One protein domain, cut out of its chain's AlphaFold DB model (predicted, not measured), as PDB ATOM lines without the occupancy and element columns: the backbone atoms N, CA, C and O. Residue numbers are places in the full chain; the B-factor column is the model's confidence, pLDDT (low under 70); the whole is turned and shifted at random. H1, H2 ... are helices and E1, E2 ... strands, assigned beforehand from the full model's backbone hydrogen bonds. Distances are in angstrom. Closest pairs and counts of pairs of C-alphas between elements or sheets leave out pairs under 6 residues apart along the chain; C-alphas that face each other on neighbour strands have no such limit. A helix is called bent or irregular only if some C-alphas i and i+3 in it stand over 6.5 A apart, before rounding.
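What this domain is: This is residues 42 to 215 of the 220 residues of an uncharacterized protein of Acidovorax sp. CF316 (UniProt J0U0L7). One strongly twisted sheet of six strands folds back on itself, so that E5, E3 and E2 face E4 and E6, with the long strand E1 as the hinge. H2 sits at one end of the long strands E1 and E2, while H1, H4 and H5 lie toward the other end, and H3 lies beside E1 and E6. The printed part has 174 residues, with five named helices and six named strands in the order H1 E1 H2 E2 E3 H3 E4 E5 E6 H4 H5; its class is mixed, helices and strands. The sheet is mixed, order E5 E3 E2 E1 E4 E6. The whole is compact, with a radius of gyration of the C-alphas of 15.8 A and spans of 46 by 38 by 29 A.

How they stand to each other: H1, residues 42 to 48, only grazes the sheet. E1, residues 51 to 64, bends by 102 degrees at residue 54. H2, residues 65 to 72, only grazes the sheet; its Ser 65 and Gly 95 of E2, residues 94 to 109, are the closest C-alphas, 3.8 A apart. E2 is antiparallel to E1, with N 54 and O 105 at 2.8 A. E3, residues 123 to 130, forms a hairpin with E2, with N 101 and O 127 at 2.9 A. H3, residues 142 to 150, is on the sheet at a height of 8.2 A, over none of the strands. E4, residues 154 to 159, is antiparallel to E1, with N 53 and O 157 at 2.8 A. E5, residues 176 to 178, is parallel to E3, with N 178 and O 128 at 2.9 A. E6, residues 191 to 193, is antiparallel to E4, with N 156 and O 192 at 2.8 A. H4, residues 194 to 207, is on the sheet over E4, along the strands at 12 degrees on the local plane; their closest C-alphas, Val 155 and Leu 194, are 4.4 A apart. With residues 203 to 207 alone, H4 touches H1 at a steep tilt of 69.7 degrees, only just short of about perpendicular; the closest C-alphas are those of Lys 46 and Trp 207, 5.9 A apart. H5, residues 212 to 215, is at the sheet's level. Every O i to N i+4 pair is within hydrogen-bond range in H1 and H3, against 6 of 10 in H4 and 1 of 4 in H2, where 4 of 5 O i to N i+3 pairs are; H5 is too short for an O i to N i+4 pair.

Where its parts are: H1 begins at C-alpha 42 (2.413, -55.493, -55.443). E1 spans 28.1 A, E2 33.1 A, E3 18.5 A, E4 15.7 A and H4 20.4 A. H4 is irregular, with C-alphas 195 and 198 at 7.0 A, and H2 only just, with C-alphas 66 and 69 at 6.54 A. H5 ends at C-alpha 215 (16.518, -39.561, -61.956).

The domain as a whole: The two C-alphas farthest apart, Ser 92 and Gln 206, are 46.7 A apart. The printed part has no cut. The links H2 to E2, E2 to E3, E3 to H3, E4 to E5 and E5 to E6 are long. Mean pLDDT of the printed part is 75.0; 54 residues are under 70, among them 113 to 121, 132 to 140 and 161 to 189.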
ATOM      1  N   ASP A  42       2.010 -55.460 -54.042       81.31
ATOM      2  CA  ASP A  42       2.413 -55.493 -55.443       81.31
ATOM      3  C   ASP A  42       1.316 -54.922 -56.358       81.31
ATOM      4  O   ASP A  42       1.549 -53.981 -57.116       81.31
ATOM      5  N   GLU A  43       0.075 -55.383 -56.169       80.38
ATOM      6  CA  GLU A  43      -1.089 -54.865 -56.894       80.38
ATOM      7  C   GLU A  43      -1.343 -53.382 -56.572       80.38
ATOM      8  O   GLU A  43      -1.763 -52.614 -57.437       80.38
ATOM      9  N   TYR A  44      -1.028 -52.938 -55.352       80.00
ATOM     10  CA  TYR A  44      -1.104 -51.529 -54.969       80.00
ATOM     11  C   TYR A  44      -0.068 -50.675 -55.705       80.00
ATOM     12  O   TYR A  44      -0.422 -49.642 -56.274       80.00
ATOM     13  N   LEU A  45       1.195 -51.111 -55.761       82.12
ATOM     14  CA  LEU A  45       2.244 -50.404 -56.507       82.12
ATOM     15  C   LEU A  45       1.899 -50.290 -57.996       82.12
ATOM     16  O   LEU A  45       2.103 -49.223 -58.580       82.12
ATOM     17  N   LYS A  46       1.341 -51.364 -58.567       83.69
ATOM     18  CA  LYS A  46       0.910 -51.453 -59.963       83.69
ATOM     19  C   LYS A  46      -0.286 -50.558 -60.287       83.69
ATOM     20  O   LYS A  46      -0.272 -49.874 -61.304       83.69
ATOM     21  N   THR A  47      -1.338 -50.599 -59.468       78.12
ATOM     22  CA  THR A  47      -2.623 -49.950 -59.793       78.12
ATOM     23  C   THR A  47      -2.722 -48.521 -59.281       78.12
ATOM     24  O   THR A  47      -3.302 -47.670 -59.951       78.12
ATOM     25  N   GLN A  48      -2.176 -48.254 -58.093       77.19
ATOM     26  CA  GLN A  48      -2.284 -46.949 -57.442       77.19
ATOM     27  C   GLN A  48      -1.097 -46.051 -57.764       77.19
ATOM     28  O   GLN A  48      -1.247 -44.833 -57.806       77.19
ATOM     29  N   GLU A  49       0.060 -46.642 -58.058       80.50
ATOM     30  CA  GLU A  49       1.269 -45.907 -58.429       80.50
ATOM     31  C   GLU A  49       1.687 -44.839 -57.385       80.50
ATOM     32  O   GLU A  49       1.901 -43.674 -57.750       80.50
ATOM     33  N   PRO A  50       1.745 -45.167 -56.073       80.81
ATOM     34  CA  PRO A  50       2.155 -44.215 -55.046       80.81
ATOM     35  C   PRO A  50       3.594 -43.729 -55.256       80.81
ATOM     36  O   PRO A  50       4.411 -44.352 -55.923       80.81
ATOM     37  N   PHE A  51       3.948 -42.636 -54.595       82.56
ATOM     38  CA  PHE A  51       5.341 -42.298 -54.346       82.56
ATOM     39  C   PHE A  51       5.785 -43.045 -53.088       82.56
ATOM     40  O   PHE A  51       5.031 -43.167 -52.115       82.56
ATOM     41  N   VAL A  52       7.022 -43.526 -53.096       87.75
ATOM     42  CA  VAL A  52       7.639 -44.163 -51.934       87.75
ATOM     43  C   VAL A  52       8.514 -43.130 -51.249       87.75
ATOM     44  O   VAL A  52       9.512 -42.688 -51.819       87.75
ATOM     45  N   TYR A  53       8.153 -42.749 -50.028       88.38
ATOM     46  CA  TYR A  53       8.949 -41.857 -49.195       88.38
ATOM     47  C   TYR A  53       9.684 -42.638 -48.112       88.38
ATOM     48  O   TYR A  53       9.224 -43.676 -47.646       88.38
ATOM     49  N   THR A  54      10.804 -42.092 -47.664       92.94
ATOM     50  CA  THR A  54      11.482 -42.487 -46.425       92.94
ATOM     51  C   THR A  54      11.503 -41.303 -45.475       92.94
ATOM     52  O   THR A  54      11.446 -40.163 -45.929       92.94
ATOM     53  N   GLY A  55      11.571 -41.542 -44.170       94.44
ATOM     54  CA  GLY A  55      11.669 -40.486 -43.162       94.44
ATOM     55  C   GLY A  55      11.544 -41.049 -41.754       94.44
ATOM     56  O   GLY A  55      11.494 -42.262 -41.582       94.44
ATOM     57  N   ARG A  56      11.463 -40.175 -40.749       96.25
ATOM     58  CA  ARG A  56      11.285 -40.578 -39.347       96.25
ATOM     59  C   ARG A  56       9.875 -40.264 -38.876       96.25
ATOM     60  O   ARG A  56       9.463 -39.109 -38.955       96.25
ATOM     61  N   PHE A  57       9.153 -41.257 -38.365       93.75
ATOM     62  CA  PHE A  57       7.826 -41.040 -37.794       93.75
ATOM     63  C   PHE A  57       7.949 -40.454 -36.390       93.75
ATOM     64  O   PHE A  57       8.507 -41.094 -35.504       93.75
ATOM     65  N   VAL A  58       7.467 -39.228 -36.184       94.12
ATOM     66  CA  VAL A  58       7.699 -38.496 -34.928       94.12
ATOM     67  C   VAL A  58       6.514 -38.589 -33.985       94.12
ATOM     68  O   VAL A  58       6.708 -38.885 -32.811       94.12
ATOM     69  N   ARG A  59       5.304 -38.329 -34.487       89.50
ATOM     70  CA  ARG A  59       4.073 -38.304 -33.687       89.50
ATOM     71  C   ARG A  59       2.827 -38.288 -34.561       89.50
ATOM     72  O   ARG A  59       2.898 -37.995 -35.756       89.50
ATOM     73  N   LEU A  60       1.685 -38.567 -33.942       86.69
ATOM     74  CA  LEU A  60       0.385 -38.222 -34.503       86.69
ATOM     75  C   LEU A  60      -0.034 -36.834 -34.038       86.69
ATOM     76  O   LEU A  60       0.111 -36.501 -32.864       86.69
ATOM     77  N   VAL A  61      -0.593 -36.066 -34.962       88.19
ATOM     78  CA  VAL A  61      -1.137 -34.737 -34.696       88.19
ATOM     79  C   VAL A  61      -2.551 -34.619 -35.240       88.19
ATOM     80  O   VAL A  61      -2.941 -35.327 -36.171       88.19
ATOM     81  N   HIS A  62      -3.304 -33.698 -34.659       87.38
ATOM     82  CA  HIS A  62      -4.674 -33.384 -35.014       87.38
ATOM     83  C   HIS A  62      -4.815 -31.901 -35.328       87.38
ATOM     84  O   HIS A  62      -4.112 -31.064 -34.765       87.38
ATOM     85  N   ILE A  63      -5.766 -31.581 -36.192       85.31
ATOM     86  CA  ILE A  63      -6.319 -30.228 -36.311       85.31
ATOM     87  C   ILE A  63      -7.559 -30.101 -35.417       85.31
ATOM     88  O   ILE A  63      -8.091 -31.105 -34.934       85.31
ATOM     89  N   SER A  64      -8.068 -28.886 -35.226       86.38
ATOM     90  CA  SER A  64      -9.388 -28.697 -34.616       86.38
ATOM     91  C   SER A  64     -10.506 -29.192 -35.544       86.38
ATOM     92  O   SER A  64     -10.381 -29.158 -36.770       86.38
ATOM     93  N   SER A  65     -11.639 -29.614 -34.975       84.69
ATOM     94  CA  SER A  65     -12.837 -29.967 -35.757       84.69
ATOM     95  C   SER A  65     -13.369 -28.801 -36.606       84.69
ATOM     96  O   SER A  65     -14.013 -29.009 -37.631       84.69
ATOM     97  N   GLU A  66     -13.088 -27.563 -36.197       84.00
ATOM     98  CA  GLU A  66     -13.415 -26.353 -36.955       84.00
ATOM     99  C   GLU A  66     -12.627 -26.259 -38.261       84.00
ATOM    100  O   GLU A  66     -13.143 -25.748 -39.239       84.00
ATOM    101  N   LEU A  67     -11.407 -26.787 -38.326       81.12
ATOM    102  CA  LEU A  67     -10.647 -26.845 -39.578       81.12
ATOM    103  C   LEU A  67     -11.016 -28.059 -40.431       81.12
ATOM    104  O   LEU A  67     -10.757 -28.076 -41.633       81.12
ATOM    105  N   ASP A  68     -11.655 -29.060 -39.829       78.44
ATOM    106  CA  ASP A  68     -11.944 -30.327 -40.492       78.44
ATOM    107  C   ASP A  68     -12.878 -30.157 -41.693       78.44
ATOM    108  O   ASP A  68     -12.646 -30.729 -42.749       78.44
ATOM    109  N   HIS A  69     -13.900 -29.303 -41.604       73.56
ATOM    110  CA  HIS A  69     -14.798 -29.073 -42.741       73.56
ATOM    111  C   HIS A  69     -14.107 -28.356 -43.913       73.56
ATOM    112  O   HIS A  69     -14.436 -28.611 -45.074       73.56
ATOM    113  N   LYS A  70     -13.105 -27.513 -43.629       76.25
ATOM    114  CA  LYS A  70     -12.325 -26.792 -44.645       76.25
ATOM    115  C   LYS A  70     -11.443 -27.730 -45.481       76.25
ATOM    116  O   LYS A  70     -11.112 -27.383 -46.609       76.25
ATOM    117  N   LEU A  71     -11.136 -28.946 -45.001       69.94
ATOM    118  CA  LEU A  71     -10.508 -30.021 -45.802       69.94
ATOM    119  C   LEU A  71     -11.310 -30.404 -47.045       69.94
ATOM    120  O   LEU A  71     -10.762 -30.892 -48.038       69.94
ATOM    121  N   PHE A  72     -12.631 -30.294 -46.952       65.31
ATOM    122  CA  PHE A  72     -13.550 -30.830 -47.949       65.31
ATOM    123  C   PHE A  72     -14.081 -29.755 -48.897       65.31
ATOM    124  O   PHE A  72     -14.768 -30.094 -49.859       65.31
ATOM    125  N   ASP A  73     -13.717 -28.490 -48.675       69.00
ATOM    126  CA  ASP A  73     -14.099 -27.354 -49.506       69.00
ATOM    127  C   ASP A  73     -12.917 -26.874 -50.365       69.00
ATOM    128  O   ASP A  73     -11.885 -26.439 -49.858       69.00
ATOM    129  N   ARG A  74     -13.086 -26.923 -51.695       64.12
ATOM    130  CA  ARG A  74     -12.069 -26.482 -52.676       64.12
ATOM    131  C   ARG A  74     -11.718 -25.008 -52.560       64.12
ATOM    132  O   ARG A  74     -10.613 -24.630 -52.939       64.12
ATOM    133  N   ASN A  75     -12.670 -24.198 -52.112       71.50
ATOM    134  CA  ASN A  75     -12.547 -22.745 -52.084       71.50
ATOM    135  C   ASN A  75     -12.083 -22.236 -50.717       71.50
ATOM    136  O   ASN A  75     -11.703 -21.072 -50.588       71.50
ATOM    137  N   SER A  76     -12.100 -23.103 -49.705       70.75
ATOM    138  CA  SER A  76     -11.596 -22.778 -48.382       70.75
ATOM    139  C   SER A  76     -10.076 -22.627 -48.410       70.75
ATOM    140  O   SER A  76      -9.350 -23.387 -49.051       70.75
ATOM    141  N   THR A  77      -9.597 -21.616 -47.693       70.38
ATOM    142  CA  THR A  77      -8.174 -21.391 -47.433       70.38
ATOM    143  C   THR A  77      -7.971 -21.419 -45.927       70.38
ATOM    144  O   THR A  77      -8.773 -20.851 -45.184       70.38
ATOM    145  N   ILE A  78      -6.916 -22.097 -45.486       71.81
ATOM    146  CA  ILE A  78      -6.467 -22.088 -44.094       71.81
ATOM    147  C   ILE A  78      -5.176 -21.278 -44.067       71.81
ATOM    148  O   ILE A  78      -4.272 -21.538 -44.860       71.81
ATOM    149  N   SER A  79      -5.107 -20.245 -43.230       70.50
ATOM    150  CA  SER A  79      -3.876 -19.460 -43.078       70.50
ATOM    151  C   SER A  79      -2.886 -20.175 -42.157       70.50
ATOM    152  O   SER A  79      -3.264 -21.066 -41.395       70.50
ATOM    153  N   GLU A  80      -1.604 -19.805 -42.225       69.56
ATOM    154  CA  GLU A  80      -0.568 -20.399 -41.363       69.56
ATOM    155  C   GLU A  80      -0.875 -20.169 -39.881       69.56
ATOM    156  O   GLU A  80      -0.739 -21.082 -39.074       69.56
ATOM    157  N   ASP A  81      -1.401 -18.987 -39.555       73.12
ATOM    158  CA  ASP A  81      -1.803 -18.615 -38.197       73.12
ATOM    159  C   ASP A  81      -3.017 -19.408 -37.692       73.12
ATOM    160  O   ASP A  81      -3.162 -19.653 -36.492       73.12
ATOM    161  N   GLU A  82      -3.908 -19.807 -38.603       74.00
ATOM    162  CA  GLU A  82      -5.080 -20.618 -38.276       74.00
ATOM    163  C   GLU A  82      -4.696 -22.091 -38.076       74.00
ATOM    164  O   GLU A  82      -5.303 -22.809 -37.277       74.00
ATOM    165  N   LEU A  83      -3.655 -22.544 -38.774       75.31
ATOM    166  CA  LEU A  83      -3.195 -23.915 -38.726       75.31
ATOM    167  C   LEU A  83      -2.437 -24.213 -37.430       75.31
ATOM    168  O   LEU A  83      -1.224 -24.043 -37.315       75.31
ATOM    169  N   ARG A  84      -3.160 -24.775 -36.465       82.25
ATOM    170  CA  ARG A  84      -2.576 -25.298 -35.228       82.25
ATOM    171  C   ARG A  84      -2.690 -26.815 -35.196       82.25
ATOM    172  O   ARG A  84      -3.749 -27.380 -35.462       82.25
ATOM    173  N   LEU A  85      -1.566 -27.455 -34.889       86.19
ATOM    174  CA  LEU A  85      -1.446 -28.902 -34.776       86.19
ATOM    175  C   LEU A  85      -1.327 -29.273 -33.305       86.19
ATOM    176  O   LEU A  85      -0.489 -28.719 -32.596       86.19
ATOM    177  N   PHE A  86      -2.154 -30.218 -32.884       87.06
ATOM    178  CA  PHE A  86      -2.316 -30.615 -31.492       87.06
ATOM    179  C   PHE A  86      -1.980 -32.087 -31.318       87.06
ATOM    180  O   PHE A  86      -2.275 -32.907 -32.193       87.06
ATOM    181  N   GLU A  87      -1.388 -32.437 -30.186       85.12
ATOM    182  CA  GLU A  87      -1.199 -33.837 -29.826       85.12
ATOM    183  C   GLU A  87      -2.499 -34.461 -29.304       85.12
ATOM    184  O   GLU A  87      -3.481 -33.793 -28.960       85.12
ATOM    185  N   HIS A  88      -2.526 -35.792 -29.279       75.19
ATOM    186  CA  HIS A  88      -3.686 -36.536 -28.804       75.19
ATOM    187  C   HIS A  88      -4.015 -36.176 -27.349       75.19
ATOM    188  O   HIS A  88      -3.188 -36.340 -26.458       75.19
ATOM    189  N   GLY A  89      -5.256 -35.754 -27.101       74.81
ATOM    190  CA  GLY A  89      -5.738 -35.378 -25.768       74.81
ATOM    191  C   GLY A  89      -5.605 -33.893 -25.420       74.81
ATOM    192  O   GLY A  89      -6.167 -33.482 -24.410       74.81
ATOM    193  N   GLU A  90      -4.946 -33.079 -26.253       81.69
ATOM    194  CA  GLU A  90      -4.886 -31.618 -26.062       81.69
ATOM    195  C   GLU A  90      -6.184 -30.905 -26.475       81.69
ATOM    196  O   GLU A  90      -6.468 -29.800 -26.015       81.69
ATOM    197  N   LEU A  91      -6.992 -31.541 -27.327       80.75
ATOM    198  CA  LEU A  91      -8.279 -31.028 -27.790       80.75
ATOM    199  C   LEU A  91      -9.429 -31.922 -27.331       80.75
ATOM    200  O   LEU A  91      -9.390 -33.140 -27.505       80.75
ATOM    201  N   SER A  92     -10.504 -31.301 -26.843       79.00
ATOM    202  CA  SER A  92     -11.782 -31.986 -26.613       79.00
ATOM    203  C   SER A  92     -12.487 -32.348 -27.926       79.00
ATOM    204  O   SER A  92     -13.152 -33.376 -27.992       79.00
ATOM    205  N   ASN A  93     -12.302 -31.531 -28.971       82.12
ATOM    206  CA  ASN A  93     -12.922 -31.682 -30.290       82.12
ATOM    207  C   ASN A  93     -11.846 -31.757 -31.387       82.12
ATOM    208  O   ASN A  93     -11.545 -30.771 -32.065       82.12
ATOM    209  N   ALA A  94     -11.229 -32.928 -31.534       83.00
ATOM    210  CA  ALA A  94     -10.228 -33.168 -32.569       83.00
ATOM    211  C   ALA A  94     -10.889 -33.409 -33.941       83.00
ATOM    212  O   ALA A  94     -11.874 -34.140 -34.037       83.00
ATOM    213  N   GLY A  95     -10.337 -32.800 -34.991       83.12
ATOM    214  CA  GLY A  95     -10.670 -33.065 -36.394       83.12
ATOM    215  C   GLY A  95      -9.763 -34.140 -36.999       83.12
ATOM    216  O   GLY A  95      -9.336 -35.073 -36.307       83.12
ATOM    217  N   ALA A  96      -9.436 -34.005 -38.287       80.38
ATOM    218  CA  ALA A  96      -8.549 -34.926 -38.989       80.38
ATOM    219  C   ALA A  96      -7.205 -35.151 -38.282       80.38
ATOM    220  O   ALA A  96      -6.627 -34.267 -37.646       80.38
ATOM    221  N   GLN A  97      -6.702 -36.372 -38.451       81.75
ATOM    222  CA  GLN A  97      -5.464 -36.856 -37.862       81.75
ATOM    223  C   GLN A  97      -4.403 -37.083 -38.943       81.75
ATOM    224  O   GLN A  97      -4.693 -37.596 -40.031       81.75
ATOM    225  N   PHE A  98      -3.158 -36.750 -38.612       84.06
ATOM    226  CA  PHE A  98      -2.010 -36.838 -39.505       84.06
ATOM    227  C   PHE A  98      -0.811 -37.472 -38.800       84.06
ATOM    228  O   PHE A  98      -0.596 -37.275 -37.604       84.06
ATOM    229  N   MET A  99       0.003 -38.202 -39.559       87.50
ATOM    230  CA  MET A  99       1.342 -38.623 -39.150       87.50
ATOM    231  C   MET A  99       2.339 -37.522 -39.487       87.50
ATOM    232  O   MET A  99       2.456 -37.134 -40.648       87.50
ATOM    233  N   GLU A 100       3.078 -37.050 -38.488       89.69
ATOM    234  CA  GLU A 100       4.181 -36.118 -38.686       89.69
ATOM    235  C   GLU A 100       5.473 -36.890 -38.975       89.69
ATOM    236  O   GLU A 100       5.944 -37.679 -38.149       89.69
ATOM    237  N   ILE A 101       6.045 -36.651 -40.155       91.38
ATOM    238  CA  ILE A 101       7.249 -37.327 -40.637       91.38
ATOM    239  C   ILE A 101       8.341 -36.290 -40.863       91.38
ATOM    240  O   ILE A 101       8.146 -35.321 -41.598       91.38
ATOM    241  N   HIS A 102       9.501 -36.489 -40.246       93.44
ATOM    242  CA  HIS A 102      10.654 -35.594 -40.382       93.44
ATOM    243  C   HIS A 102      11.666 -36.130 -41.387       93.44
ATOM    244  O   HIS A 102      11.786 -37.343 -41.578       93.44
ATOM    245  N   ASN A 103      12.428 -35.209 -41.985       91.81
ATOM    246  CA  ASN A 103      13.496 -35.493 -42.948       91.81
ATOM    247  C   ASN A 103      13.031 -36.392 -44.100       91.81
ATOM    248  O   ASN A 103      13.756 -37.294 -44.526       91.81
ATOM    249  N   ALA A 104      11.806 -36.165 -44.574       88.88
ATOM    250  CA  ALA A 104      11.190 -37.023 -45.561       88.88
ATOM    251  C   ALA A 104      11.868 -36.876 -46.928       88.88
ATOM    252  O   ALA A 104      12.230 -35.775 -47.351       88.88
ATOM    253  N   ARG A 105      12.041 -37.992 -47.634       88.19
ATOM    254  CA  ARG A 105      12.672 -38.033 -48.957       88.19
ATOM    255  C   ARG A 105      11.901 -38.945 -49.884       88.19
ATOM    256  O   ARG A 105      11.558 -40.052 -49.481       88.19
ATOM    257  N   VAL A 106      11.702 -38.520 -51.126       86.06
ATOM    258  CA  VAL A 106      11.209 -39.416 -52.179       86.06
ATOM    259  C   VAL A 106      12.324 -40.412 -52.505       86.06
ATOM    260  O   VAL A 106      13.419 -40.006 -52.904       86.06
ATOM    261  N   ALA A 107      12.058 -41.697 -52.291       89.19
ATOM    262  CA  ALA A 107      12.965 -42.799 -52.596       89.19
ATOM    263  C   ALA A 107      12.664 -43.392 -53.977       89.19
ATOM    264  O   ALA A 107      13.560 -43.477 -54.809       89.19
ATOM    265  N   LEU A 108      11.402 -43.744 -54.243       88.25
ATOM    266  CA  LEU A 108      10.982 -44.354 -55.508       88.25
ATOM    267  C   LEU A 108       9.728 -43.679 -56.049       88.25
ATOM    268  O   LEU A 108       8.861 -43.243 -55.287       88.25
ATOM    269  N   VAL A 109       9.610 -43.639 -57.371       84.25
ATOM    270  CA  VAL A 109       8.453 -43.057 -58.054       84.25
ATOM    271  C   VAL A 109       8.330 -43.593 -59.472       84.25
ATOM    272  O   VAL A 109       9.328 -43.927 -60.107       84.25
ATOM    273  N   LYS A 110       7.103 -43.616 -59.990       85.19
ATOM    274  CA  LYS A 110       6.837 -43.861 -61.405       85.19
ATOM    275  C   LYS A 110       6.998 -42.568 -62.229       85.19
ATOM    276  O   LYS A 110       6.265 -41.606 -61.965       85.19
ATOM    277  N   PRO A 111       7.904 -42.509 -63.226       75.62
ATOM    278  CA  PRO A 111       8.224 -41.279 -63.963       75.62
ATOM    279  C   PRO A 111       7.011 -40.547 -64.560       75.62
ATOM    280  O   PRO A 111       6.925 -39.323 -64.468       75.62
ATOM    281  N   ASP A 112       6.033 -41.282 -65.097       73.06
ATOM    282  CA  ASP A 112       4.868 -40.712 -65.798       73.06
ATOM    283  C   ASP A 112       3.895 -39.952 -64.882       73.06
ATOM    284  O   ASP A 112       3.123 -39.096 -65.327       73.06
ATOM    285  N   ARG A 113       3.935 -40.219 -63.571       63.84
ATOM    286  CA  ARG A 113       3.143 -39.490 -62.566       63.84
ATOM    287  C   ARG A 113       3.817 -38.201 -62.103       63.84
ATOM    288  O   ARG A 113       3.173 -37.364 -61.466       63.84
ATOM    289  N   PHE A 114       5.080 -38.001 -62.465       59.44
ATOM    290  CA  PHE A 114       5.886 -36.850 -62.084       59.44
ATOM    291  C   PHE A 114       5.615 -35.649 -63.013       59.44
ATOM    292  O   PHE A 114       6.452 -35.226 -63.817       59.44
ATOM    293  N   LYS A 115       4.400 -35.081 -62.939       54.75
ATOM    294  CA  LYS A 115       4.062 -33.854 -63.685       54.75
ATOM    295  C   LYS A 115       4.978 -32.701 -63.254       54.75
ATOM    296  O   LYS A 115       5.198 -32.477 -62.068       54.75
ATOM    297  N   HIS A 116       5.472 -31.945 -64.235       47.78
ATOM    298  CA  HIS A 116       6.590 -30.997 -64.126       47.78
ATOM    299  C   HIS A 116       6.481 -29.894 -63.053       47.78
ATOM    300  O   HIS A 116       7.495 -29.295 -62.711       47.78
ATOM    301  N   GLN A 117       5.297 -29.628 -62.504       47.16
ATOM    302  CA  GLN A 117       5.091 -28.584 -61.495       47.16
ATOM    303  C   GLN A 117       5.541 -28.971 -60.074       47.16
ATOM    304  O   GLN A 117       5.759 -28.086 -59.259       47.16
ATOM    305  N   TYR A 118       5.745 -30.263 -59.789       49.75
ATOM    306  CA  TYR A 118       6.197 -30.766 -58.476       49.75
ATOM    307  C   TYR A 118       7.690 -31.154 -58.472       49.75
ATOM    308  O   TYR A 118       8.161 -31.874 -57.599       49.75
ATOM    309  N   ARG A 119       8.435 -30.703 -59.493       50.75
ATOM    310  CA  ARG A 119       9.781 -31.176 -59.862       50.75
ATOM    311  C   ARG A 119      10.907 -30.897 -58.868       50.75
ATOM    312  O   ARG A 119      11.955 -31.510 -59.023       50.75
ATOM    313  N   LYS A 120      10.761 -29.949 -57.942       53.91
ATOM    314  CA  LYS A 120      11.938 -29.350 -57.289       53.91
ATOM    315  C   LYS A 120      12.275 -29.935 -55.922       53.91
ATOM    316  O   LYS A 120      13.453 -30.009 -55.585       53.91
ATOM    317  N   ASP A 121      11.289 -30.449 -55.194       65.06
ATOM    318  CA  ASP A 121      11.499 -30.842 -53.802       65.06
ATOM    319  C   ASP A 121      11.359 -32.355 -53.640       65.06
ATOM    320  O   ASP A 121      10.277 -32.912 -53.508       65.06
ATOM    321  N   CYS A 122      12.492 -33.051 -53.656       76.38
ATOM    322  CA  CYS A 122      12.558 -34.465 -53.282       76.38
ATOM    323  C   CYS A 122      12.874 -34.689 -51.805       76.38
ATOM    324  O   CYS A 122      12.986 -35.833 -51.354       76.38
ATOM    325  N   ARG A 123      13.136 -33.603 -51.081       82.38
ATOM    326  CA  ARG A 123      13.529 -33.598 -49.683       82.38
ATOM    327  C   ARG A 123      12.674 -32.577 -48.974       82.38
ATOM    328  O   ARG A 123      12.567 -31.440 -49.413       82.38
ATOM    329  N   PHE A 124      12.125 -32.992 -47.851       81.69
ATOM    330  CA  PHE A 124      11.244 -32.181 -47.043       81.69
ATOM    331  C   PHE A 124      11.759 -32.235 -45.614       81.69
ATOM    332  O   PHE A 124      12.010 -33.315 -45.076       81.69
ATOM    333  N   ALA A 125      11.898 -31.076 -44.974       84.50
ATOM    334  CA  ALA A 125      12.198 -31.040 -43.545       84.50
ATOM    335  C   ALA A 125      11.099 -31.764 -42.752       84.50
ATOM    336  O   ALA A 125      11.383 -32.507 -41.810       84.50
ATOM    337  N   ARG A 126       9.843 -31.595 -43.185       84.88
ATOM    338  CA  ARG A 126       8.669 -32.217 -42.583       84.88
ATOM    339  C   ARG A 126       7.545 -32.407 -43.598       84.88
ATOM    340  O   ARG A 126       7.299 -31.518 -44.410       84.88
ATOM    341  N   ILE A 127       6.848 -33.535 -43.503       83.44
ATOM    342  CA  ILE A 127       5.575 -33.786 -44.189       83.44
ATOM    343  C   ILE A 127       4.529 -34.270 -43.179       83.44
ATOM    344  O   ILE A 127       4.874 -34.844 -42.143       83.44
ATOM    345  N   TYR A 128       3.258 -34.073 -43.509       82.62
ATOM    346  CA  TYR A 128       2.119 -34.571 -42.746       82.62
ATOM    347  C   TYR A 128       1.285 -35.486 -43.628       82.62
ATOM    348  O   TYR A 128       0.782 -35.076 -44.673       82.62
ATOM    349  N   VAL A 129       1.151 -36.741 -43.223       81.50
ATOM    350  CA  VAL A 129       0.464 -37.764 -44.018       81.50
ATOM    351  C   VAL A 129      -0.887 -38.056 -43.379       81.50
ATOM    352  O   VAL A 129      -0.934 -38.420 -42.204       81.50
ATOM    353  N   THR A 130      -1.987 -37.889 -44.118       76.06
ATOM    354  CA  THR A 130      -3.336 -38.154 -43.584       76.06
ATOM    355  C   THR A 130      -3.463 -39.595 -43.104       76.06
ATOM    356  O   THR A 130      -2.943 -40.513 -43.733       76.06
ATOM    357  N   VAL A 131      -4.225 -39.825 -42.037       74.00
ATOM    358  CA  VAL A 131      -4.597 -41.178 -41.610       74.00
ATOM    359  C   VAL A 131      -6.024 -41.460 -42.085       74.00
ATOM    360  O   VAL A 131      -6.935 -40.689 -41.803       74.00
ATOM    361  N   SER A 132      -6.236 -42.554 -42.829       59.56
ATOM    362  CA  SER A 132      -7.517 -42.865 -43.500       59.56
ATOM    363  C   SER A 132      -8.707 -43.075 -42.552       59.56
ATOM    364  O   SER A 132      -9.857 -42.990 -42.974       59.56
ATOM    365  N   SER A 133      -8.448 -43.324 -41.271       61.81
ATOM    366  CA  SER A 133      -9.444 -43.312 -40.198       61.81
ATOM    367  C   SER A 133      -8.758 -42.919 -38.898       61.81
ATOM    368  O   SER A 133      -7.656 -43.415 -38.654       61.81
ATOM    369  N   ALA A 134      -9.413 -42.119 -38.057       63.91
ATOM    370  CA  ALA A 134      -8.879 -41.749 -36.750       63.91
ATOM    371  C   ALA A 134      -8.441 -42.999 -35.967       63.91
ATOM    372  O   ALA A 134      -9.223 -43.932 -35.763       63.91
ATOM    373  N   VAL A 135      -7.172 -43.031 -35.569       65.81
ATOM    374  CA  VAL A 135      -6.607 -44.080 -34.726       65.81
ATOM    375  C   VAL A 135      -6.547 -43.554 -33.303       65.81
ATOM    376  O   VAL A 135      -5.851 -42.576 -33.026       65.81
ATOM    377  N   ASP A 136      -7.248 -44.224 -32.388       67.94
ATOM    378  CA  ASP A 136      -7.065 -43.985 -30.958       67.94
ATOM    379  C   ASP A 136      -5.769 -44.662 -30.502       67.94
ATOM    380  O   ASP A 136      -5.707 -45.880 -30.316       67.94
ATOM    381  N   PHE A 137      -4.723 -43.858 -30.312       67.25
ATOM    382  CA  PHE A 137      -3.407 -44.320 -29.870       67.25
ATOM    383  C   PHE A 137      -3.397 -44.908 -28.453       67.25
ATOM    384  O   PHE A 137      -2.406 -45.526 -28.066       67.25
ATOM    385  N   ARG A 138      -4.482 -44.765 -27.680       61.72
ATOM    386  CA  ARG A 138      -4.658 -45.417 -26.369       61.72
ATOM    387  C   ARG A 138      -5.354 -46.771 -26.480       61.72
ATOM    388  O   ARG A 138      -5.272 -47.581 -25.563       61.72
ATOM    389  N   GLY A 139      -6.020 -47.026 -27.603       63.72
ATOM    390  CA  GLY A 139      -6.784 -48.240 -27.834       63.72
ATOM    391  C   GLY A 139      -5.911 -49.485 -28.014       63.72
ATOM    392  O   GLY A 139      -4.705 -49.424 -28.282       63.72
ATOM    393  N   ALA A 140      -6.561 -50.642 -27.901       62.69
ATOM    394  CA  ALA A 140      -5.976 -51.952 -28.178       62.69
ATOM    395  C   ALA A 140      -6.105 -52.372 -29.660       62.69
ATOM    396  O   ALA A 140      -5.838 -53.525 -29.991       62.69
ATOM    397  N   ASP A 141      -6.520 -51.464 -30.559       72.69
ATOM    398  CA  ASP A 141      -6.598 -51.764 -31.994       72.69
ATOM    399  C   ASP A 141      -5.204 -52.142 -32.528       72.69
ATOM    400  O   ASP A 141      -4.195 -51.497 -32.219       72.69
ATOM    401  N   LYS A 142      -5.151 -53.178 -33.370       72.25
ATOM    402  CA  LYS A 142      -3.933 -53.657 -34.034       72.25
ATOM    403  C   LYS A 142      -3.242 -52.539 -34.817       72.25
ATOM    404  O   LYS A 142      -2.017 -52.509 -34.872       72.25
ATOM    405  N   ARG A 143      -4.002 -51.591 -35.375       74.12
ATOM    406  CA  ARG A 143      -3.443 -50.425 -36.082       74.12
ATOM    407  C   ARG A 143      -2.763 -49.434 -35.142       74.12
ATOM    408  O   ARG A 143      -1.670 -48.970 -35.444       74.12
ATOM    409  N   ALA A 144      -3.371 -49.158 -33.988       77.56
ATOM    410  CA  ALA A 144      -2.754 -48.329 -32.956       77.56
ATOM    411  C   ALA A 144      -1.467 -48.977 -32.432       77.56
ATOM    412  O   ALA A 144      -0.453 -48.304 -32.287       77.56
ATOM    413  N   ALA A 145      -1.479 -50.297 -32.214       79.56
ATOM    414  CA  ALA A 145      -0.282 -51.042 -31.835       79.56
ATOM    415  C   ALA A 145       0.823 -50.962 -32.905       79.56
ATOM    416  O   ALA A 145       1.968 -50.692 -32.557       79.56
ATOM    417  N   HIS A 146       0.475 -51.119 -34.189       83.19
ATOM    418  CA  HIS A 146       1.407 -50.980 -35.316       83.19
ATOM    419  C   HIS A 146       2.060 -49.595 -35.362       83.19
ATOM    420  O   HIS A 146       3.279 -49.481 -35.427       83.19
ATOM    421  N   TYR A 147       1.270 -48.523 -35.268       83.12
ATOM    422  CA  TYR A 147       1.819 -47.166 -35.279       83.12
ATOM    423  C   TYR A 147       2.641 -46.852 -34.025       83.12
ATOM    424  O   TYR A 147       3.682 -46.213 -34.141       83.12
ATOM    425  N   ARG A 148       2.237 -47.332 -32.840       85.25
ATOM    426  CA  ARG A 148       3.052 -47.202 -31.621       85.25
ATOM    427  C   ARG A 148       4.403 -47.895 -31.760       85.25
ATOM    428  O   ARG A 148       5.395 -47.333 -31.316       85.25
ATOM    429  N   ASP A 149       4.455 -49.072 -32.386       89.00
ATOM    430  CA  ASP A 149       5.732 -49.747 -32.630       89.00
ATOM    431  C   ASP A 149       6.636 -48.940 -33.570       89.00
ATOM    432  O   ASP A 149       7.847 -48.922 -33.389       89.00
ATOM    433  N   LEU A 150       6.078 -48.234 -34.552       91.50
ATOM    434  CA  LEU A 150       6.860 -47.434 -35.499       91.50
ATOM    435  C   LEU A 150       7.191 -46.020 -34.998       91.50
ATOM    436  O   LEU A 150       7.980 -45.319 -35.634       91.50
ATOM    437  N   LEU A 151       6.609 -45.589 -33.879       90.81
ATOM    438  CA  LEU A 151       6.813 -44.251 -33.334       90.81
ATOM    439  C   LEU A 151       8.289 -44.021 -32.984       90.81
ATOM    440  O   LEU A 151       8.925 -44.816 -32.296       90.81
ATOM    441  N   GLY A 152       8.842 -42.913 -33.466       93.50
ATOM    442  CA  GLY A 152      10.244 -42.549 -33.291       93.50
ATOM    443  C   GLY A 152      11.222 -43.326 -34.176       93.50
ATOM    444  O   GLY A 152      12.421 -43.065 -34.079       93.50
ATOM    445  N   LYS A 153      10.759 -44.251 -35.027       96.25
ATOM    446  CA  LYS A 153      11.607 -45.046 -35.929       96.25
ATOM    447  C   LYS A 153      11.651 -44.446 -37.336       96.25
ATOM    448  O   LYS A 153      10.788 -43.659 -37.734       96.25
ATOM    449  N   ASP A 154      12.666 -44.850 -38.095       97.12
ATOM    450  CA  ASP A 154      12.719 -44.585 -39.528       97.12
ATOM    451  C   ASP A 154      11.782 -45.544 -40.275       97.12
ATOM    452  O   ASP A 154      11.702 -46.743 -39.979       97.12
ATOM    453  N   VAL A 155      11.055 -45.002 -41.244       94.62
ATOM    454  CA  VAL A 155       9.924 -45.654 -41.902       94.62
ATOM    455  C   VAL A 155       9.959 -45.466 -43.411       94.62
ATOM    456  O   VAL A 155      10.565 -44.527 -43.936       94.62
ATOM    457  N   VAL A 156       9.254 -46.358 -44.102       91.00
ATOM    458  CA  VAL A 156       8.837 -46.195 -45.493       91.00
ATOM    459  C   VAL A 156       7.366 -45.818 -45.519       91.00
ATOM    460  O   VAL A 156       6.560 -46.401 -44.794       91.00
ATOM    461  N   LEU A 157       7.010 -44.863 -46.370       87.81
ATOM    462  CA  LEU A 157       5.643 -44.402 -46.558       87.81
ATOM    463  C   LEU A 157       5.239 -44.556 -48.016       87.81
ATOM    464  O   LEU A 157       5.998 -44.199 -48.916       87.81
ATOM    465  N   LEU A 158       4.022 -45.037 -48.240       82.69
ATOM    466  CA  LEU A 158       3.392 -45.056 -49.555       82.69
ATOM    467  C   LEU A 158       2.346 -43.941 -49.577       82.69
ATOM    468  O   LEU A 158       1.332 -44.024 -48.883       82.69
ATOM    469  N   ALA A 159       2.617 -42.875 -50.326       78.06
ATOM    470  CA  ALA A 159       1.761 -41.691 -50.372       78.06
ATOM    471  C   ALA A 159       1.745 -41.085 -51.776       78.06
ATOM    472  O   ALA A 159       2.682 -41.255 -52.547       78.06
ATOM    473  N   PHE A 160       0.697 -40.351 -52.134       71.06
ATOM    474  CA  PHE A 160       0.648 -39.703 -53.444       71.06
ATOM    475  C   PHE A 160       1.455 -38.403 -53.445       71.06
ATOM    476  O   PHE A 160       1.400 -37.632 -52.495       71.06
ATOM    477  N   GLY A 161       2.164 -38.117 -54.541       53.81
ATOM    478  CA  GLY A 161       2.911 -36.865 -54.738       53.81
ATOM    479  C   GLY A 161       2.045 -35.644 -55.061       53.81
ATOM    480  O   GLY A 161       2.563 -34.614 -55.479       53.81
ATOM    481  N   ARG A 162       0.720 -35.750 -54.924       55.81
ATOM    482  CA  ARG A 162      -0.171 -34.594 -55.024       55.81
ATOM    483  C   ARG A 162      -0.355 -34.029 -53.620       55.81
ATOM    484  O   ARG A 162      -0.858 -34.735 -52.747       55.81
ATOM    485  N   HIS A 163       0.040 -32.773 -53.432       51.75
ATOM    486  CA  HIS A 163      -0.285 -32.009 -52.232       51.75
ATOM    487  C   HIS A 163      -1.807 -31.920 -52.140       51.75
ATOM    488  O   HIS A 163      -2.442 -31.228 -52.932       51.75
ATOM    489  N   PHE A 164      -2.396 -32.693 -51.237       50.44
ATOM    490  CA  PHE A 164      -3.829 -32.684 -51.007       50.44
ATOM    491  C   PHE A 164      -4.079 -32.620 -49.518       50.44
ATOM    492  O   PHE A 164      -3.572 -33.432 -48.742       50.44
ATOM    493  N   TYR A 165      -4.917 -31.666 -49.154       51.16
ATOM    494  CA  TYR A 165      -5.555 -31.598 -47.861       51.16
ATOM    495  C   TYR A 165      -7.017 -32.000 -48.108       51.16
ATOM    496  O   TYR A 165      -7.770 -31.288 -48.763       51.16
ATOM    497  N   GLY A 166      -7.395 -33.219 -47.710       42.59
ATOM    498  CA  GLY A 166      -8.731 -33.767 -47.980       42.59
ATOM    499  C   GLY A 166      -9.040 -33.992 -49.468       42.59
ATOM    500  O   GLY A 166      -8.211 -33.777 -50.350       42.59
ATOM    501  N   ARG A 167     -10.257 -34.466 -49.779       46.12
ATOM    502  CA  ARG A 167     -10.685 -34.800 -51.158       46.12
ATOM    503  C   ARG A 167     -10.588 -33.611 -52.139       46.12
ATOM    504  O   ARG A 167     -10.755 -33.835 -53.341       46.12
ATOM    505  N   GLN A 168     -10.435 -32.369 -51.657       47.00
ATOM    506  CA  GLN A 168     -10.759 -31.165 -52.426       47.00
ATOM    507  C   GLN A 168      -9.932 -29.891 -52.116       47.00
ATOM    508  O   GLN A 168      -9.781 -29.096 -53.040       47.00
ATOM    509  N   ALA A 169      -9.369 -29.662 -50.924       49.81
ATOM    510  CA  ALA A 169      -8.709 -28.378 -50.635       49.81
ATOM    511  C   ALA A 169      -7.336 -28.223 -51.326       49.81
ATOM    512  O   ALA A 169      -6.531 -29.158 -51.370       49.81
ATOM    513  N   VAL A 170      -7.074 -27.023 -51.865       54.78
ATOM    514  CA  VAL A 170      -5.895 -26.713 -52.708       54.78
ATOM    515  C   VAL A 170      -4.911 -25.746 -52.030       54.78
ATOM    516  O   VAL A 170      -3.727 -25.757 -52.357       54.78
ATOM    517  N   ASN A 171      -5.366 -24.951 -51.053       55.91
ATOM    518  CA  ASN A 171      -4.588 -23.859 -50.458       55.91
ATOM    519  C   ASN A 171      -4.309 -24.124 -48.972       55.91
ATOM    520  O   ASN A 171      -5.140 -23.825 -48.112       55.91
ATOM    521  N   PHE A 172      -3.130 -24.680 -48.686       56.81
ATOM    522  CA  PHE A 172      -2.634 -24.914 -47.330       56.81
ATOM    523  C   PHE A 172      -1.254 -24.258 -47.151       56.81
ATOM    524  O   PHE A 172      -0.444 -24.293 -48.082       56.81
ATOM    525  N   PRO A 173      -0.961 -23.647 -45.997       54.53
ATOM    526  CA  PRO A 173       0.225 -22.823 -45.811       54.53
ATOM    527  C   PRO A 173       1.462 -23.692 -45.562       54.53
ATOM    528  O   PRO A 173       1.449 -24.500 -44.637       54.53
ATOM    529  N   GLY A 174       2.511 -23.513 -46.381       52.44
ATOM    530  CA  GLY A 174       3.937 -23.848 -46.149       52.44
ATOM    531  C   GLY A 174       4.340 -25.302 -45.844       52.44
ATOM    532  O   GLY A 174       5.498 -25.685 -46.014       52.44
ATOM    533  N   LEU A 175       3.408 -26.133 -45.401       56.06
ATOM    534  CA  LEU A 175       3.611 -27.477 -44.900       56.06
ATOM    535  C   LEU A 175       3.144 -28.476 -45.954       56.06
ATOM    536  O   LEU A 175       2.079 -28.347 -46.555       56.06
ATOM    537  N   THR A 176       3.954 -29.505 -46.183       65.19
ATOM    538  CA  THR A 176       3.637 -30.527 -47.182       65.19
ATOM    539  C   THR A 176       2.680 -31.550 -46.583       65.19
ATOM    540  O   THR A 176       3.090 -32.426 -45.823       65.19
ATOM    541  N   PHE A 177       1.403 -31.437 -46.937       64.88
ATOM    542  CA  PHE A 177       0.384 -32.434 -46.618       64.88
ATOM    543  C   PHE A 177       0.223 -33.411 -47.777       64.88
ATOM    544  O   PHE A 177       0.022 -33.004 -48.923       64.88
ATOM    545  N   LEU A 178       0.316 -34.701 -47.471       62.94
ATOM    546  CA  LEU A 178       0.129 -35.776 -48.432       62.94
ATOM    547  C   LEU A 178      -1.103 -36.589 -48.051       62.94
ATOM    548  O   LEU A 178      -1.261 -37.017 -46.903       62.94
ATOM    549  N   GLY A 179      -1.949 -36.859 -49.040       57.03
ATOM    550  CA  GLY A 179      -2.987 -37.865 -48.895       57.03
ATOM    551  C   GLY A 179      -2.357 -39.257 -48.808       57.03
ATOM    552  O   GLY A 179      -1.712 -39.706 -49.759       57.03
ATOM    553  N   ALA A 180      -2.569 -39.968 -47.702       52.78
ATOM    554  CA  ALA A 180      -2.549 -41.427 -47.731       52.78
ATOM    555  C   ALA A 180      -3.892 -41.888 -48.287       52.78
ATOM    556  O   ALA A 180      -4.915 -41.761 -47.607       52.78
ATOM    557  N   GLU A 181      -3.924 -42.421 -49.509       51.53
ATOM    558  CA  GLU A 181      -5.155 -43.051 -49.963       51.53
ATOM    559  C   GLU A 181      -5.235 -44.494 -49.474       51.53
ATOM    560  O   GLU A 181      -4.490 -45.386 -49.879       51.53
ATOM    561  N   GLY A 182      -6.218 -44.672 -48.599       41.31
ATOM    562  CA  GLY A 182      -7.011 -45.872 -48.422       41.31
ATOM    563  C   GLY A 182      -8.463 -45.432 -48.256       41.31
ATOM    564  O   GLY A 182      -9.067 -45.689 -47.216       41.31
ATOM    565  N   MET A 183      -9.018 -44.703 -49.232       36.25
ATOM    566  CA  MET A 183     -10.463 -44.499 -49.288       36.25
ATOM    567  C   MET A 183     -11.118 -45.859 -49.520       36.25
ATOM    568  O   MET A 183     -11.107 -46.387 -50.625       36.25
ATOM    569  N   GLY A 184     -11.616 -46.451 -48.435       36.41
ATOM    570  CA  GLY A 184     -12.253 -47.768 -48.424       36.41
ATOM    571  C   GLY A 184     -11.625 -48.794 -47.477       36.41
ATOM    572  O   GLY A 184     -12.118 -49.905 -47.403       36.41
ATOM    573  N   GLY A 185     -10.560 -48.487 -46.727       38.91
ATOM    574  CA  GLY A 185      -9.973 -49.493 -45.819       38.91
ATOM    575  C   GLY A 185      -9.357 -50.710 -46.537       38.91
ATOM    576  O   GLY A 185      -9.147 -51.747 -45.918       38.91
ATOM    577  N   HIS A 186      -9.061 -50.575 -47.835       47.34
ATOM    578  CA  HIS A 186      -8.625 -51.663 -48.722       47.34
ATOM    579  C   HIS A 186      -7.131 -51.633 -49.092       47.34
ATOM    580  O   HIS A 186      -6.671 -52.515 -49.816       47.34
ATOM    581  N   ALA A 187      -6.370 -50.640 -48.626       48.28
ATOM    582  CA  ALA A 187      -4.952 -50.484 -48.950       48.28
ATOM    583  C   ALA A 187      -4.048 -51.034 -47.834       48.28
ATOM    584  O   ALA A 187      -4.374 -50.919 -46.648       48.28
ATOM    585  N   ALA A 188      -2.907 -51.612 -48.223       47.06
ATOM    586  CA  ALA A 188      -1.806 -51.976 -47.329       47.06
ATOM    587  C   ALA A 188      -1.443 -50.804 -46.389       47.06
ATOM    588  O   ALA A 188      -1.654 -49.647 -46.764       47.06
ATOM    589  N   PRO A 189      -0.909 -51.062 -45.174       57.34
ATOM    590  CA  PRO A 189      -0.550 -49.989 -44.251       57.34
ATOM    591  C   PRO A 189       0.350 -48.975 -44.960       57.34
ATOM    592  O   PRO A 189       1.379 -49.333 -45.528       57.34
ATOM    593  N   SER A 190      -0.056 -47.704 -44.925       71.81
ATOM    594  CA  SER A 190       0.634 -46.600 -45.604       71.81
ATOM    595  C   SER A 190       2.002 -46.277 -44.998       71.81
ATOM    596  O   SER A 190       2.724 -45.451 -45.550       71.81
ATOM    597  N   ILE A 191       2.363 -46.937 -43.891       83.88
ATOM    598  CA  ILE A 191       3.628 -46.815 -43.171       83.88
ATOM    599  C   ILE A 191       4.174 -48.201 -42.796       83.88
ATOM    600  O   ILE A 191       3.463 -49.062 -42.263       83.88
ATOM    601  N   LEU A 192       5.455 -48.409 -43.077       87.94
ATOM    602  CA  LEU A 192       6.198 -49.652 -42.887       87.94
ATOM    603  C   LEU A 192       7.553 -49.345 -42.231       87.94
ATOM    604  O   LEU A 192       8.049 -48.226 -42.376       87.94
ATOM    605  N   PRO A 193       8.193 -50.300 -41.534       91.50
ATOM    606  CA  PRO A 193       9.555 -50.097 -41.047       91.50
ATOM    607  C   PRO A 193      10.530 -49.929 -42.222       91.50
ATOM    608  O   PRO A 193      10.349 -50.544 -43.276       91.50
ATOM    609  N   LEU A 194      11.590 -49.133 -42.040       94.25
ATOM    610  CA  LEU A 194      12.596 -48.887 -43.088       94.25
ATOM    611  C   LEU A 194      13.207 -50.178 -43.666       94.25
ATOM    612  O   LEU A 194      13.564 -50.222 -44.841       94.25
ATOM    613  N   SER A 195      13.273 -51.247 -42.867       93.19
ATOM    614  CA  SER A 195      13.757 -52.569 -43.286       93.19
ATOM    615  C   SER A 195      12.969 -53.191 -44.443       93.19
ATOM    616  O   SER A 195      13.483 -54.082 -45.106       93.19
ATOM    617  N   GLU A 196      11.744 -52.733 -44.710       90.69
ATOM    618  CA  GLU A 196      10.929 -53.196 -45.839       90.69
ATOM    619  C   GLU A 196      11.306 -52.528 -47.169       90.69
ATOM    620  O   GLU A 196      10.844 -52.974 -48.222       90.69
ATOM    621  N   LEU A 197      12.141 -51.480 -47.153       91.12
ATOM    622  CA  LEU A 197      12.521 -50.742 -48.358       91.12
ATOM    623  C   LEU A 197      13.150 -51.637 -49.441       91.12
ATOM    624  O   LEU A 197      12.718 -51.520 -50.580       91.12
ATOM    625  N   PRO A 198      14.089 -52.565 -49.155       90.75
ATOM    626  CA  PRO A 198      14.667 -53.427 -50.192       90.75
ATOM    627  C   PRO A 198      13.633 -54.328 -50.885       90.75
ATOM    628  O   PRO A 198      13.665 -54.487 -52.109       90.75
ATOM    629  N   ASN A 199      12.680 -54.870 -50.120       87.50
ATOM    630  CA  ASN A 199      11.589 -55.693 -50.649       87.50
ATOM    631  C   ASN A 199      10.652 -54.850 -51.522       87.50
ATOM    632  O   ASN A 199      10.257 -55.271 -52.608       87.50
ATOM    633  N   LEU A 200      10.333 -53.637 -51.060       86.06
ATOM    634  CA  LEU A 200       9.553 -52.659 -51.814       86.06
ATOM    635  C   LEU A 200      10.240 -52.257 -53.116       86.06
ATOM    636  O   LEU A 200       9.597 -52.302 -54.155       86.06
ATOM    637  N   SER A 201      11.528 -51.913 -53.080       88.62
ATOM    638  CA  SER A 201      12.311 -51.563 -54.267       88.62
ATOM    639  C   SER A 201      12.323 -52.697 -55.285       88.62
ATOM    640  O   SER A 201      12.086 -52.459 -56.464       88.62
ATOM    641  N   SER A 202      12.535 -53.935 -54.831       86.50
ATOM    642  CA  SER A 202      12.563 -55.108 -55.713       86.50
ATOM    643  C   SER A 202      11.227 -55.335 -56.428       86.50
ATOM    644  O   SER A 202      11.224 -55.650 -57.615       86.50
ATOM    645  N   ALA A 203      10.099 -55.139 -55.738       85.38
ATOM    646  CA  ALA A 203       8.773 -55.208 -56.355       85.38
ATOM    647  C   ALA A 203       8.504 -54.000 -57.269       85.38
ATOM    648  O   ALA A 203       8.047 -54.151 -58.395       85.38
ATOM    649  N   ALA A 204       8.837 -52.791 -56.816       86.62
ATOM    650  CA  ALA A 204       8.585 -51.549 -57.538       86.62
ATOM    651  C   ALA A 204       9.325 -51.483 -58.886       86.62
ATOM    652  O   ALA A 204       8.775 -50.971 -59.859       86.62
ATOM    653  N   LEU A 205      10.536 -52.050 -58.971       84.25
ATOM    654  CA  LEU A 205      11.295 -52.158 -60.223       84.25
ATOM    655  C   LEU A 205      10.554 -52.956 -61.308       84.25
ATOM    656  O   LEU A 205      10.740 -52.677 -62.486       84.25
ATOM    657  N   GLN A 206       9.693 -53.910 -60.935       88.75
ATOM    658  CA  GLN A 206       8.866 -54.662 -61.891       88.75
ATOM    659  C   GLN A 206       7.748 -53.804 -62.504       88.75
ATOM    660  O   GLN A 206       7.178 -54.176 -63.526       88.75
ATOM    661  N   TRP A 207       7.447 -52.658 -61.888       89.38
ATOM    662  CA  TRP A 207       6.367 -51.744 -62.262       89.38
ATOM    663  C   TRP A 207       6.884 -50.373 -62.722       89.38
ATOM    664  O   TRP A 207       6.190 -49.364 -62.567       89.38
ATOM    665  N   ASP A 208       8.103 -50.344 -63.269       88.31
ATOM    666  CA  ASP A 208       8.757 -49.165 -63.858       88.31
ATOM    667  C   ASP A 208       9.014 -48.011 -62.876       88.31
ATOM    668  O   ASP A 208       9.122 -46.842 -63.263       88.31
ATOM    669  N   TYR A 209       9.121 -48.311 -61.581       89.31
ATOM    670  CA  TYR A 209       9.577 -47.315 -60.622       89.31
ATOM    671  C   TYR A 209      11.067 -47.076 -60.789       89.31
ATOM    672  O   TYR A 209      11.856 -48.000 -60.984       89.31
ATOM    673  N   VAL A 210      11.458 -45.822 -60.615       86.38
ATOM    674  CA  VAL A 210      12.855 -45.411 -60.623       86.38
ATOM    675  C   VAL A 210      13.249 -44.839 -59.272       86.38
ATOM    676  O   VAL A 210      12.418 -44.280 -58.550       86.38
ATOM    677  N   ASP A 211      14.541 -44.933 -58.957       86.00
ATOM    678  CA  ASP A 211      15.128 -44.166 -57.863       86.00
ATOM    679  C   ASP A 211      14.971 -42.671 -58.170       86.00
ATOM    680  O   ASP A 211      15.472 -42.159 -59.183       86.00
ATOM    681  N   ALA A 212      14.239 -41.981 -57.298       78.06
ATOM    682  CA  ALA A 212      13.946 -40.569 -57.462       78.06
ATOM    683  C   ALA A 212      15.211 -39.711 -57.316       78.06
ATOM    684  O   ALA A 212      15.372 -38.738 -58.055       78.06
ATOM    685  N   GLN A 213      16.133 -40.074 -56.418       70.31
ATOM    686  CA  GLN A 213      17.365 -39.315 -56.181       70.31
ATOM    687  C   GLN A 213      18.259 -39.305 -57.420       70.31
ATOM    688  O   GLN A 213      18.855 -38.276 -57.729       70.31
ATOM    689  N   VAL A 214      18.322 -40.421 -58.146       62.41
ATOM    690  CA  VAL A 214      19.147 -40.541 -59.357       62.41
ATOM    691  C   VAL A 214      18.508 -39.831 -60.551       62.41
ATOM    692  O   VAL A 214      19.212 -39.192 -61.330       62.41
ATOM    693  N   ASN A 215      17.186 -39.925 -60.702       57.25
ATOM    694  CA  ASN A 215      16.518 -39.561 -61.956       57.25
ATOM    695  C   ASN A 215      15.775 -38.220 -61.928       57.25
ATOM    696  O   ASN A 215      15.486 -37.661 -62.989       57.25
TER     697      ASN A 215